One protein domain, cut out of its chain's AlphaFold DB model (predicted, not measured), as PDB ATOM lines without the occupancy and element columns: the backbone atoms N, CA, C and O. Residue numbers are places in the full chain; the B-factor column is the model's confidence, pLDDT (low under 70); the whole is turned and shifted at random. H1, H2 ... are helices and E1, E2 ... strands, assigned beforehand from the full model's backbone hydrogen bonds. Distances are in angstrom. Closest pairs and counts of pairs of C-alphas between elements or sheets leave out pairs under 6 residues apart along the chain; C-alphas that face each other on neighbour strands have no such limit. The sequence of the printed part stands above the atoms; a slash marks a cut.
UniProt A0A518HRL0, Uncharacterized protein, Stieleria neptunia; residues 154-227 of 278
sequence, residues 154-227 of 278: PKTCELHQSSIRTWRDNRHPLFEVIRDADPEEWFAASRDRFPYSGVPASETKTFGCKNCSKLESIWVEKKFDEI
ATOM      1  N   PRO A 154      22.621  17.275  -8.159       72.75
ATOM      2  CA  PRO A 154      21.581  17.894  -8.955       72.75
ATOM      3  C   PRO A 154      20.488  18.464  -8.039       72.75
ATOM      4  O   PRO A 154      20.180  17.932  -6.974       72.75
ATOM      5  N   LYS A 155      19.865  19.575  -8.450       81.19
ATOM      6  CA  LYS A 155      18.715  20.153  -7.722       81.19
ATOM      7  C   LYS A 155      17.473  19.263  -7.824       81.19
ATOM      8  O   LYS A 155      16.611  19.264  -6.941       81.19
ATOM      9  N   THR A 156      17.387  18.506  -8.908       84.62
ATOM     10  CA  THR A 156      16.274  17.628  -9.254       84.62
ATOM     11  C   THR A 156      16.810  16.267  -9.645       84.62
ATOM     12  O   THR A 156      17.756  16.174 -10.416       84.62
ATOM     13  N   CYS A 157      16.175  15.209  -9.160       85.94
ATOM     14  CA  CYS A 157      16.467  13.869  -9.635       85.94
ATOM     15  C   CYS A 157      16.029  13.723 -11.092       85.94
ATOM     16  O   CYS A 157      14.854  13.918 -11.388       85.94
ATOM     17  N   GLU A 158      16.946  13.340 -11.973       83.06
ATOM     18  CA  GLU A 158      16.670  13.166 -13.403       83.06
ATOM     19  C   GLU A 158      15.668  12.032 -13.675       83.06
ATOM     20  O   GLU A 158      14.804  12.167 -14.538       83.06
ATOM     21  N   LEU A 159      15.701  10.955 -12.882       85.88
ATOM     22  CA  LEU A 159      14.766   9.830 -13.026       85.88
ATOM     23  C   LEU A 159      13.359  10.153 -12.510       85.88
ATOM     24  O   LEU A 159      12.358   9.812 -13.133       85.88
ATOM     25  N   HIS A 160      13.272  10.808 -11.352       90.12
ATOM     26  CA  HIS A 160      12.010  10.985 -10.630       90.12
ATOM     27  C   HIS A 160      11.423  12.395 -10.737       90.12
ATOM     28  O   HIS A 160      10.358  12.648 -10.176       90.12
ATOM     29  N   GLN A 161      12.133  13.324 -11.385       90.19
ATOM     30  CA  GLN A 161      11.753  14.733 -11.554       90.19
ATOM     31  C   GLN A 161      11.379  15.428 -10.231       90.19
ATOM     32  O   GLN A 161      10.556  16.337 -10.173       90.19
ATOM     33  N   SER A 162      11.987  14.984  -9.128       88.69
ATOM     34  CA  SER A 162      11.687  15.448  -7.772       88.69
ATOM     35  C   SER A 162      12.861  16.216  -7.178       88.69
ATOM     36  O   SER A 162      14.010  15.852  -7.431       88.69
ATOM     37  N   SER A 163      12.589  17.192  -6.308       87.62
ATOM     38  CA  SER A 163      13.634  17.912  -5.569       87.62
ATOM     39  C   SER A 163      14.529  16.956  -4.779       87.62
ATOM     40  O   SER A 163      14.014  16.119  -4.029       87.62
ATOM     41  N   ILE A 164      15.839  17.139  -4.879       87.00
ATOM     42  CA  ILE A 164      16.810  16.489  -3.999       87.00
ATOM     43  C   ILE A 164      16.889  17.275  -2.687       87.00
ATOM     44  O   ILE A 164      16.855  18.507  -2.685       87.00
ATOM     45  N   ARG A 165      16.922  16.568  -1.555       88.06
ATOM     46  CA  ARG A 165      16.951  17.161  -0.210       88.06
ATOM     47  C   ARG A 165      18.008  16.487   0.647       88.06
ATOM     48  O   ARG A 165      18.427  15.376   0.349       88.06
ATOM     49  N   THR A 166      18.408  17.157   1.719       85.00
ATOM     50  CA  THR A 166      19.297  16.599   2.739       85.00
ATOM     51  C   THR A 166      18.477  15.964   3.861       85.00
ATOM     52  O   THR A 166      17.509  16.562   4.337       85.00
ATOM     53  N   TRP A 167      18.881  14.781   4.308       83.38
ATOM     54  CA  TRP A 167      18.269  14.011   5.389       83.38
ATOM     55  C   TRP A 167      19.339  13.662   6.431       83.38
ATOM     56  O   TRP A 167      20.537  13.693   6.142       83.38
ATOM     57  N   ARG A 168      18.917  13.331   7.657       79.50
ATOM     58  CA  ARG A 168      19.796  12.556   8.544       79.50
ATOM     59  C   ARG A 168      19.914  11.159   7.967       79.50
ATOM     60  O   ARG A 168      18.922  10.648   7.446       79.50
ATOM     61  N   ASP A 169      21.114  10.599   8.040       71.12
ATOM     62  CA  ASP A 169      21.327   9.261   7.522       71.12
ATOM     63  C   ASP A 169      20.461   8.266   8.309       71.12
ATOM     64  O   ASP A 169      20.604   8.120   9.520       71.12
ATOM     65  N   ASN A 170      19.509   7.660   7.603       68.94
ATOM     66  CA  ASN A 170      18.640   6.590   8.085       68.94
ATOM     67  C   ASN A 170      18.802   5.377   7.155       68.94
ATOM     68  O   ASN A 170      17.818   4.705   6.831       68.94
ATOM     69  N   ARG A 171      20.013   5.150   6.632       73.75
ATOM     70  CA  ARG A 171      20.292   3.978   5.810       73.75
ATOM     71  C   ARG A 171      20.019   2.697   6.581       73.75
ATOM     72  O   ARG A 171      20.138   2.627   7.804       73.75
ATOM     73  N   HIS A 172      19.621   1.679   5.826       74.75
ATOM     74  CA  HIS A 172      19.447   0.349   6.375       74.75
ATOM     75  C   HIS A 172      20.778  -0.106   7.006       74.75
ATOM     76  O   HIS A 172      21.814   0.076   6.365       74.75
ATOM     77  N   PRO A 173      20.794  -0.723   8.201       72.62
ATOM     78  CA  PRO A 173      22.041  -1.127   8.865       72.62
ATOM     79  C   PRO A 173      22.937  -2.046   8.022       72.62
ATOM     80  O   PRO A 173      24.145  -2.088   8.210       72.62
ATOM     81  N   LEU A 174      22.335  -2.776   7.078       78.12
ATOM     82  CA  LEU A 174      23.031  -3.687   6.163       78.12
ATOM     83  C   LEU A 174      23.420  -3.055   4.824       78.12
ATOM     84  O   LEU A 174      23.894  -3.766   3.944       78.12
ATOM     85  N   PHE A 175      23.177  -1.758   4.634       82.88
ATOM     86  CA  PHE A 175      23.448  -1.088   3.366       82.88
ATOM     87  C   PHE A 175      24.921  -1.217   2.966       82.88
ATOM     88  O   PHE A 175      25.197  -1.754   1.900       82.88
ATOM     89  N   GLU A 176      25.840  -0.781   3.834       79.94
ATOM     90  CA  GLU A 176      27.287  -0.794   3.560       79.94
ATOM     91  C   GLU A 176      27.747  -2.218   3.238       79.94
ATOM     92  O   GLU A 176      28.383  -2.479   2.230       79.94
ATOM     93  N   VAL A 177      27.269  -3.174   4.027       80.94
ATOM     94  CA  VAL A 177      27.583  -4.589   3.876       80.94
ATOM     95  C   VAL A 177      27.140  -5.165   2.526       80.94
ATOM     96  O   VAL A 177      27.873  -5.932   1.910       80.94
ATOM     97  N   ILE A 178      25.927  -4.834   2.077       83.56
ATOM     98  CA  ILE A 178      25.394  -5.312   0.796       83.56
ATOM     99  C   ILE A 178      26.064  -4.589  -0.372       83.56
ATOM    100  O   ILE A 178      26.345  -5.224  -1.385       83.56
ATOM    101  N   ARG A 179      26.344  -3.288  -0.226       82.81
ATOM    102  CA  ARG A 179      27.101  -2.510  -1.209       82.81
ATOM    103  C   ARG A 179      28.492  -3.107  -1.411       82.81
ATOM    104  O   ARG A 179      28.884  -3.342  -2.545       82.81
ATOM    105  N   ASP A 180      29.207  -3.387  -0.329       80.19
ATOM    106  CA  ASP A 180      30.594  -3.858  -0.382       80.19
ATOM    107  C   ASP A 180      30.704  -5.308  -0.874       80.19
ATOM    108  O   ASP A 180      31.744  -5.714  -1.388       80.19
ATOM    109  N   ALA A 181      29.634  -6.096  -0.739       78.62
ATOM    110  CA  ALA A 181      29.582  -7.459  -1.258       78.62
ATOM    111  C   ALA A 181      29.429  -7.523  -2.788       78.62
ATOM    112  O   ALA A 181      29.868  -8.502  -3.390       78.62
ATOM    113  N   ASP A 182      28.794  -6.521  -3.405       82.19
ATOM    114  CA  ASP A 182      28.531  -6.474  -4.849       82.19
ATOM    115  C   ASP A 182      28.498  -5.016  -5.360       82.19
ATOM    116  O   ASP A 182      27.429  -4.474  -5.683       82.19
ATOM    117  N   PRO A 183      29.664  -4.337  -5.381       78.81
ATOM    118  CA  PRO A 183      29.735  -2.924  -5.730       78.81
ATOM    119  C   PRO A 183      29.295  -2.689  -7.178       78.81
ATOM    120  O   PRO A 183      28.507  -1.779  -7.431       78.81
ATOM    121  N   GLU A 184      29.725  -3.533  -8.120       81.12
ATOM    122  CA  GLU A 184      29.370  -3.414  -9.538       81.12
ATOM    123  C   GLU A 184      27.850  -3.431  -9.756       81.12
ATOM    124  O   GLU A 184      27.314  -2.543 -10.431       81.12
ATOM    125  N   GLU A 185      27.127  -4.387  -9.153       85.38
ATOM    126  CA  GLU A 185      25.669  -4.410  -9.268       85.38
ATOM    127  C   GLU A 185      25.037  -3.189  -8.594       85.38
ATOM    128  O   GLU A 185      24.093  -2.613  -9.146       85.38
ATOM    129  N   TRP A 186      25.548  -2.759  -7.434       85.00
ATOM    130  CA  TRP A 186      25.049  -1.552  -6.778       85.00
ATOM    131  C   TRP A 186      25.185  -0.324  -7.677       85.00
ATOM    132  O   TRP A 186      24.216   0.419  -7.807       85.00
ATOM    133  N   PHE A 187      26.321  -0.118  -8.349       76.06
ATOM    134  CA  PHE A 187      26.514   1.021  -9.253       76.06
ATOM    135  C   PHE A 187      25.649   0.938 -10.509       76.06
ATOM    136  O   PHE A 187      25.066   1.945 -10.927       76.06
ATOM    137  N   ALA A 188      25.510  -0.251 -11.094       81.44
ATOM    138  CA  ALA A 188      24.601  -0.460 -12.216       81.44
ATOM    139  C   ALA A 188      23.151  -0.140 -11.813       81.44
ATOM    140  O   ALA A 188      22.444   0.603 -12.499       81.44
ATOM    141  N   ALA A 189      22.713  -0.634 -10.653       83.44
ATOM    142  CA  ALA A 189      21.399  -0.337 -10.106       83.44
ATOM    143  C   ALA A 189      21.257   1.140  -9.711       83.44
ATOM    144  O   ALA A 189      20.201   1.722  -9.950       83.44
ATOM    145  N   SER A 190      22.287   1.766  -9.140       77.06
ATOM    146  CA  SER A 190      22.234   3.159  -8.705       77.06
ATOM    147  C   SER A 190      22.024   4.068  -9.902       77.06
ATOM    148  O   SER A 190      21.110   4.882  -9.865       77.06
ATOM    149  N   ARG A 191      22.729   3.854 -11.016       72.44
ATOM    150  CA  ARG A 191      22.546   4.626 -12.251       72.44
ATOM    151  C   ARG A 191      21.096   4.634 -12.740       72.44
ATOM    152  O   ARG A 191      20.566   5.697 -13.061       72.44
ATOM    153  N   ASP A 192      20.456   3.468 -12.755       79.06
ATOM    154  CA  ASP A 192      19.165   3.289 -13.429       79.06
ATOM    155  C   ASP A 192      17.956   3.317 -12.488       79.06
ATOM    156  O   ASP A 192      16.821   3.519 -12.927       79.06
ATOM    157  N   ARG A 193      18.165   3.095 -11.188       82.56
ATOM    158  CA  ARG A 193      17.086   2.947 -10.199       82.56
ATOM    159  C   ARG A 193      17.153   3.999  -9.105       82.56
ATOM    160  O   ARG A 193      16.113   4.521  -8.711       82.56
ATOM    161  N   PHE A 194      18.338   4.321  -8.588       85.44
ATOM    162  CA  PHE A 194      18.458   5.194  -7.416       85.44
ATOM    163  C   PHE A 194      19.732   6.064  -7.384       85.44
ATOM    164  O   PHE A 194      20.437   6.074  -6.380       85.44
ATOM    165  N   PRO A 195      19.986   6.925  -8.389       78.44
ATOM    166  CA  PRO A 195      21.290   7.587  -8.577       78.44
ATOM    167  C   PRO A 195      21.604   8.654  -7.527       78.44
ATOM    168  O   PRO A 195      22.695   9.210  -7.486       78.44
ATOM    169  N   TYR A 196      20.621   8.963  -6.684       81.44
ATOM    170  CA  TYR A 196      20.729   9.938  -5.609       81.44
ATOM    171  C   TYR A 196      20.153   9.351  -4.322       81.44
ATOM    172  O   TYR A 196      19.379  10.026  -3.648       81.44
ATOM    173  N   SER A 197      20.396   8.076  -4.023       83.31
ATOM    174  CA  SER A 197      20.173   7.572  -2.669       83.31
ATOM    175  C   SER A 197      21.478   7.554  -1.893       83.31
ATOM    176  O   SER A 197      22.512   7.212  -2.449       83.31
ATOM    177  N   GLY A 198      21.426   7.975  -0.627       73.31
ATOM    178  CA  GLY A 198      22.559   7.833   0.284       73.31
ATOM    179  C   GLY A 198      23.817   8.608  -0.109       73.31
ATOM    180  O   GLY A 198      24.885   8.289   0.398       73.31
ATOM    181  N   VAL A 199      23.745   9.626  -0.976       76.44
ATOM    182  CA  VAL A 199      24.961  10.370  -1.329       76.44
ATOM    183  C   VAL A 199      25.382  11.177  -0.098       76.44
ATOM    184  O   VAL A 199      24.578  11.988   0.385       76.44
ATOM    185  N   PRO A 200      26.579  10.959   0.479       72.06
ATOM    186  CA  PRO A 200      26.974  11.669   1.687       72.06
ATOM    187  C   PRO A 200      26.988  13.171   1.404       72.06
ATOM    188  O   PRO A 200      27.389  13.592   0.329       72.06
ATOM    189  N   ALA A 201      26.506  13.979   2.343       69.19
ATOM    190  CA  ALA A 201      26.553  15.444   2.312       69.19
ATOM    191  C   ALA A 201      27.478  16.029   3.389       69.19
ATOM    192  O   ALA A 201      27.868  17.192   3.335       69.19
ATOM    193  N   SER A 202      27.729  15.235   4.423       68.88
ATOM    194  CA  SER A 202      28.615  15.468   5.561       68.88
ATOM    195  C   SER A 202      28.703  14.151   6.334       68.88
ATOM    196  O   SER A 202      27.885  13.267   6.086       68.88
ATOM    197  N   GLU A 203      29.551  14.080   7.356       65.00
ATOM    198  CA  GLU A 203      29.676  12.924   8.265       65.00
ATOM    199  C   GLU A 203      28.341  12.411   8.841       65.00
ATOM    200  O   GLU A 203      28.215  11.252   9.209       65.00
ATOM    201  N   THR A 204      27.318  13.267   8.950       70.75
ATOM    202  CA  THR A 204      26.042  12.922   9.614       70.75
ATOM    203  C   THR A 204      24.809  13.090   8.733       70.75
ATOM    204  O   THR A 204      23.671  12.968   9.202       70.75
ATOM    205  N   LYS A 205      24.996  13.443   7.459       79.69
ATOM    206  CA  LYS A 205      23.883  13.750   6.560       79.69
ATOM    207  C   LYS A 205      24.129  13.157   5.199       79.69
ATOM    208  O   LYS A 205      25.222  13.289   4.665       79.69
ATOM    209  N   THR A 206      23.066  12.655   4.600       82.25
ATOM    210  CA  THR A 206      23.023  12.295   3.188       82.25
ATOM    211  C   THR A 206      22.114  13.263   2.459       82.25
ATOM    212  O   THR A 206      21.208  13.864   3.044       82.25
ATOM    213  N   PHE A 207      22.345  13.459   1.172       82.62
ATOM    214  CA  PHE A 207      21.362  14.057   0.295       82.62
ATOM    215  C   PHE A 207      20.820  13.008  -0.651       82.62
ATOM    216  O   PHE A 207      21.486  12.040  -1.008       82.62
ATOM    217  N   GLY A 208      19.578  13.203  -1.063       86.62
ATOM    218  CA  GLY A 208      19.007  12.301  -2.026       86.62
ATOM    219  C   GLY A 208      17.621  12.661  -2.494       86.62
ATOM    220  O   GLY A 208      17.015  13.653  -2.087       86.62
ATOM    221  N   CYS A 209      17.122  11.820  -3.381       89.88
ATOM    222  CA  CYS A 209      15.743  11.810  -3.821       89.88
ATOM    223  C   CYS A 209      14.964  10.786  -2.994       89.88
ATOM    224  O   CYS A 209      15.376   9.635  -2.889       89.88
ATOM    225  N   LYS A 210      13.793  11.175  -2.473       90.56
ATOM    226  CA  LYS A 210      12.939  10.281  -1.671       90.56
ATOM    227  C   LYS A 210      12.601   8.970  -2.398       90.56
ATOM    228  O   LYS A 210      12.533   7.921  -1.767       90.56
ATOM    229  N   ASN A 211      12.379   9.035  -3.712       91.50
ATOM    230  CA  ASN A 211      12.065   7.855  -4.516       91.50
ATOM    231  C   ASN A 211      13.304   6.985  -4.755       91.50
ATOM    232  O   ASN A 211      13.194   5.772  -4.620       91.50
ATOM    233  N   CYS A 212      14.476   7.589  -4.999       89.56
ATOM    234  CA  CYS A 212      15.742   6.850  -5.029       89.56
ATOM    235  C   CYS A 212      15.959   6.101  -3.710       89.56
ATOM    236  O   CYS A 212      16.202   4.904  -3.736       89.56
ATOM    237  N   SER A 213      15.768   6.757  -2.562       89.25
ATOM    238  CA  SER A 213      15.927   6.101  -1.258       89.25
ATOM    239  C   SER A 213      14.956   4.959  -1.024       89.25
ATOM    240  O   SER A 213      15.354   3.916  -0.520       89.25
ATOM    241  N   LYS A 214      13.703   5.097  -1.462       90.25
ATOM    242  CA  LYS A 214      12.750   3.984  -1.409       90.25
ATOM    243  C   LYS A 214      13.200   2.802  -2.277       90.25
ATOM    244  O   LYS A 214      13.072   1.661  -1.853       90.25
ATOM    245  N   LEU A 215      13.681   3.069  -3.490       90.94
ATOM    246  CA  LEU A 215      14.126   2.026  -4.416       90.94
ATOM    247  C   LEU A 215      15.413   1.346  -3.942       90.94
ATOM    248  O   LEU A 215      15.517   0.130  -4.070       90.94
ATOM    249  N   GLU A 216      16.342   2.097  -3.352       89.81
ATOM    250  CA  GLU A 216      17.525   1.542  -2.695       89.81
ATOM    251  C   GLU A 216      17.117   0.624  -1.543       89.81
ATOM    252  O   GLU A 216      17.574  -0.509  -1.503       89.81
ATOM    253  N   SER A 217      16.204   1.047  -0.659       89.00
ATOM    254  CA  SER A 217      15.729   0.180   0.433       89.00
ATOM    255  C   SER A 217      15.126  -1.128  -0.087       89.00
ATOM    256  O   SER A 217      15.469  -2.189   0.415       89.00
ATOM    257  N   ILE A 218      14.304  -1.073  -1.143       90.50
ATOM    258  CA  ILE A 218      13.733  -2.275  -1.773       90.50
ATOM    259  C   ILE A 218      14.832  -3.170  -2.365       90.50
ATOM    260  O   ILE A 218      14.753  -4.394  -2.275       90.50
ATOM    261  N   TRP A 219      15.848  -2.578  -2.998       91.50
ATOM    262  CA  TRP A 219      16.974  -3.334  -3.544       91.50
ATOM    263  C   TRP A 219      17.796  -3.998  -2.432       91.50
ATOM    264  O   TRP A 219      18.076  -5.188  -2.534       91.50
ATOM    265  N   VAL A 220      18.095  -3.268  -1.353       89.25
ATOM    266  CA  VAL A 220      18.794  -3.782  -0.164       89.25
ATOM    267  C   VAL A 220      18.008  -4.927   0.472       89.25
ATOM    268  O   VAL A 220      18.591  -5.966   0.751       89.25
ATOM    269  N   GLU A 221      16.694  -4.782   0.665       89.38
ATOM    270  CA  GLU A 221      15.832  -5.843   1.208       89.38
ATOM    271  C   GLU A 221      15.871  -7.097   0.331       89.38
ATOM    272  O   GLU A 221      16.124  -8.194   0.825       89.38
ATOM    273  N   LYS A 222      15.724  -6.936  -0.989       91.00
ATOM    274  CA  LYS A 222      15.797  -8.056  -1.930       91.00
ATOM    275  C   LYS A 222      17.159  -8.758  -1.874       91.00
ATOM    276  O   LYS A 222      17.214  -9.984  -1.825       91.00
ATOM    277  N   LYS A 223      18.255  -7.994  -1.877       90.38
ATOM    278  CA  LYS A 223      19.615  -8.537  -1.769       90.38
ATOM    279  C   LYS A 223      19.838  -9.247  -0.453       90.38
ATOM    280  O   LYS A 223      20.416 -10.329  -0.428       90.38
ATOM    281  N   PHE A 224      19.335  -8.670   0.629       87.88
ATOM    282  CA  PHE A 224      19.379  -9.314   1.920       87.88
ATOM    283  C   PHE A 224      18.642 -10.652   1.882       87.88
ATOM    284  O   PHE A 224      19.206 -11.649   2.319       87.88
ATOM    285  N   ASP A 225      17.440 -10.725   1.309       89.69
ATOM    286  CA  ASP A 225      16.662 -11.965   1.185       89.69
ATOM    287  C   ASP A 225      17.396 -13.059   0.397       89.69
ATOM    288  O   ASP A 225      17.335 -14.227   0.789       89.69
ATOM    289  N   GLU A 226      18.165 -12.687  -0.630       91.00
ATOM    290  CA  GLU A 226      18.984 -13.599  -1.443       91.00
ATOM    291  C   GLU A 226      20.154 -14.239  -0.660       91.00
ATOM    292  O   GLU A 226      20.616 -15.320  -1.032       91.00
ATOM    293  N   ILE A 227      20.610 -13.642   0.452       88.69
ATOM    294  CA  ILE A 227      21.707 -14.198   1.261       88.69
ATOM    295  C   ILE A 227      21.255 -15.514   1.931       88.69
ATOM    296  O   ILE A 227      20.310 -15.511   2.735       88.69
TER     297      ILE A 227
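AT A GLANCE: This is residues 154 to 227 of the 278 residues of an uncharacterized protein of Stieleria neptunia (UniProt A0A518HRL0). A small three-stranded sheet sits at one end of a long helix, H3, which runs away from it, and two shorter helices, H1 and H2, pack on one side of that helix. The printed part has 74 residues, with three named helices and three named strands in the order E1, H1, H2, E2, E3, H3. The sheet, in order E1, E3, E2, is antiparallel, and the class is mixed, helices and strands. The whole is compact, with a radius of gyration of the C-alphas of 11.8 A and spans of 35 by 25 by 17 A.

IN THESE COORDINATES: Strand E1, residues 165 to 168, begins with C-alpha 165 at (16.951, 17.161, -0.210). Helix H1 holds residues 175 to 181 and H2 residues 183 to 193, 14.6 A long. Strands E2, residues 199 to 202, and E3, residues 205 to 208, follow. Helix H3, residues 210 to 226, is 24.6 A long and ends with C-alpha 226 at (18.984, -13.599, -1.443).

HOW THE PARTS SIT: E3 is the inner strand, antiparallel to E1, with N 167 and O 206 2.8 A apart. E2 and E3 form a hairpin, with N 201 and O 205 2.7 A apart. E1, H1 H2 and E2 make a split strand-helix-strand unit, two strands running the same way with helices between and E3 between them in the sheet; its crossover is right-handed. H3 only grazes the sheet, with residues 210 to 213. With residues 212 to 216 alone it touches H2, opposite ways at a steep tilt of 41 degrees; the closest C-alphas, of Arg 193 and Leu 215, are 6.6 A apart. With residues 220 to 224 alone it touches H1, the closest C-alphas being those of Phe 175 and Val 220, 6.4 A. In H1, H2 and H3 every O i to N i+4 pair is within hydrogen-bond range.

THE WHOLE: The C-alphas farthest apart, of Lys 155 and Ile 227, are 35.6 A apart. The printed part has no cut and no long link. Confidence is under 70 at residue 170 and residues 201 to 203.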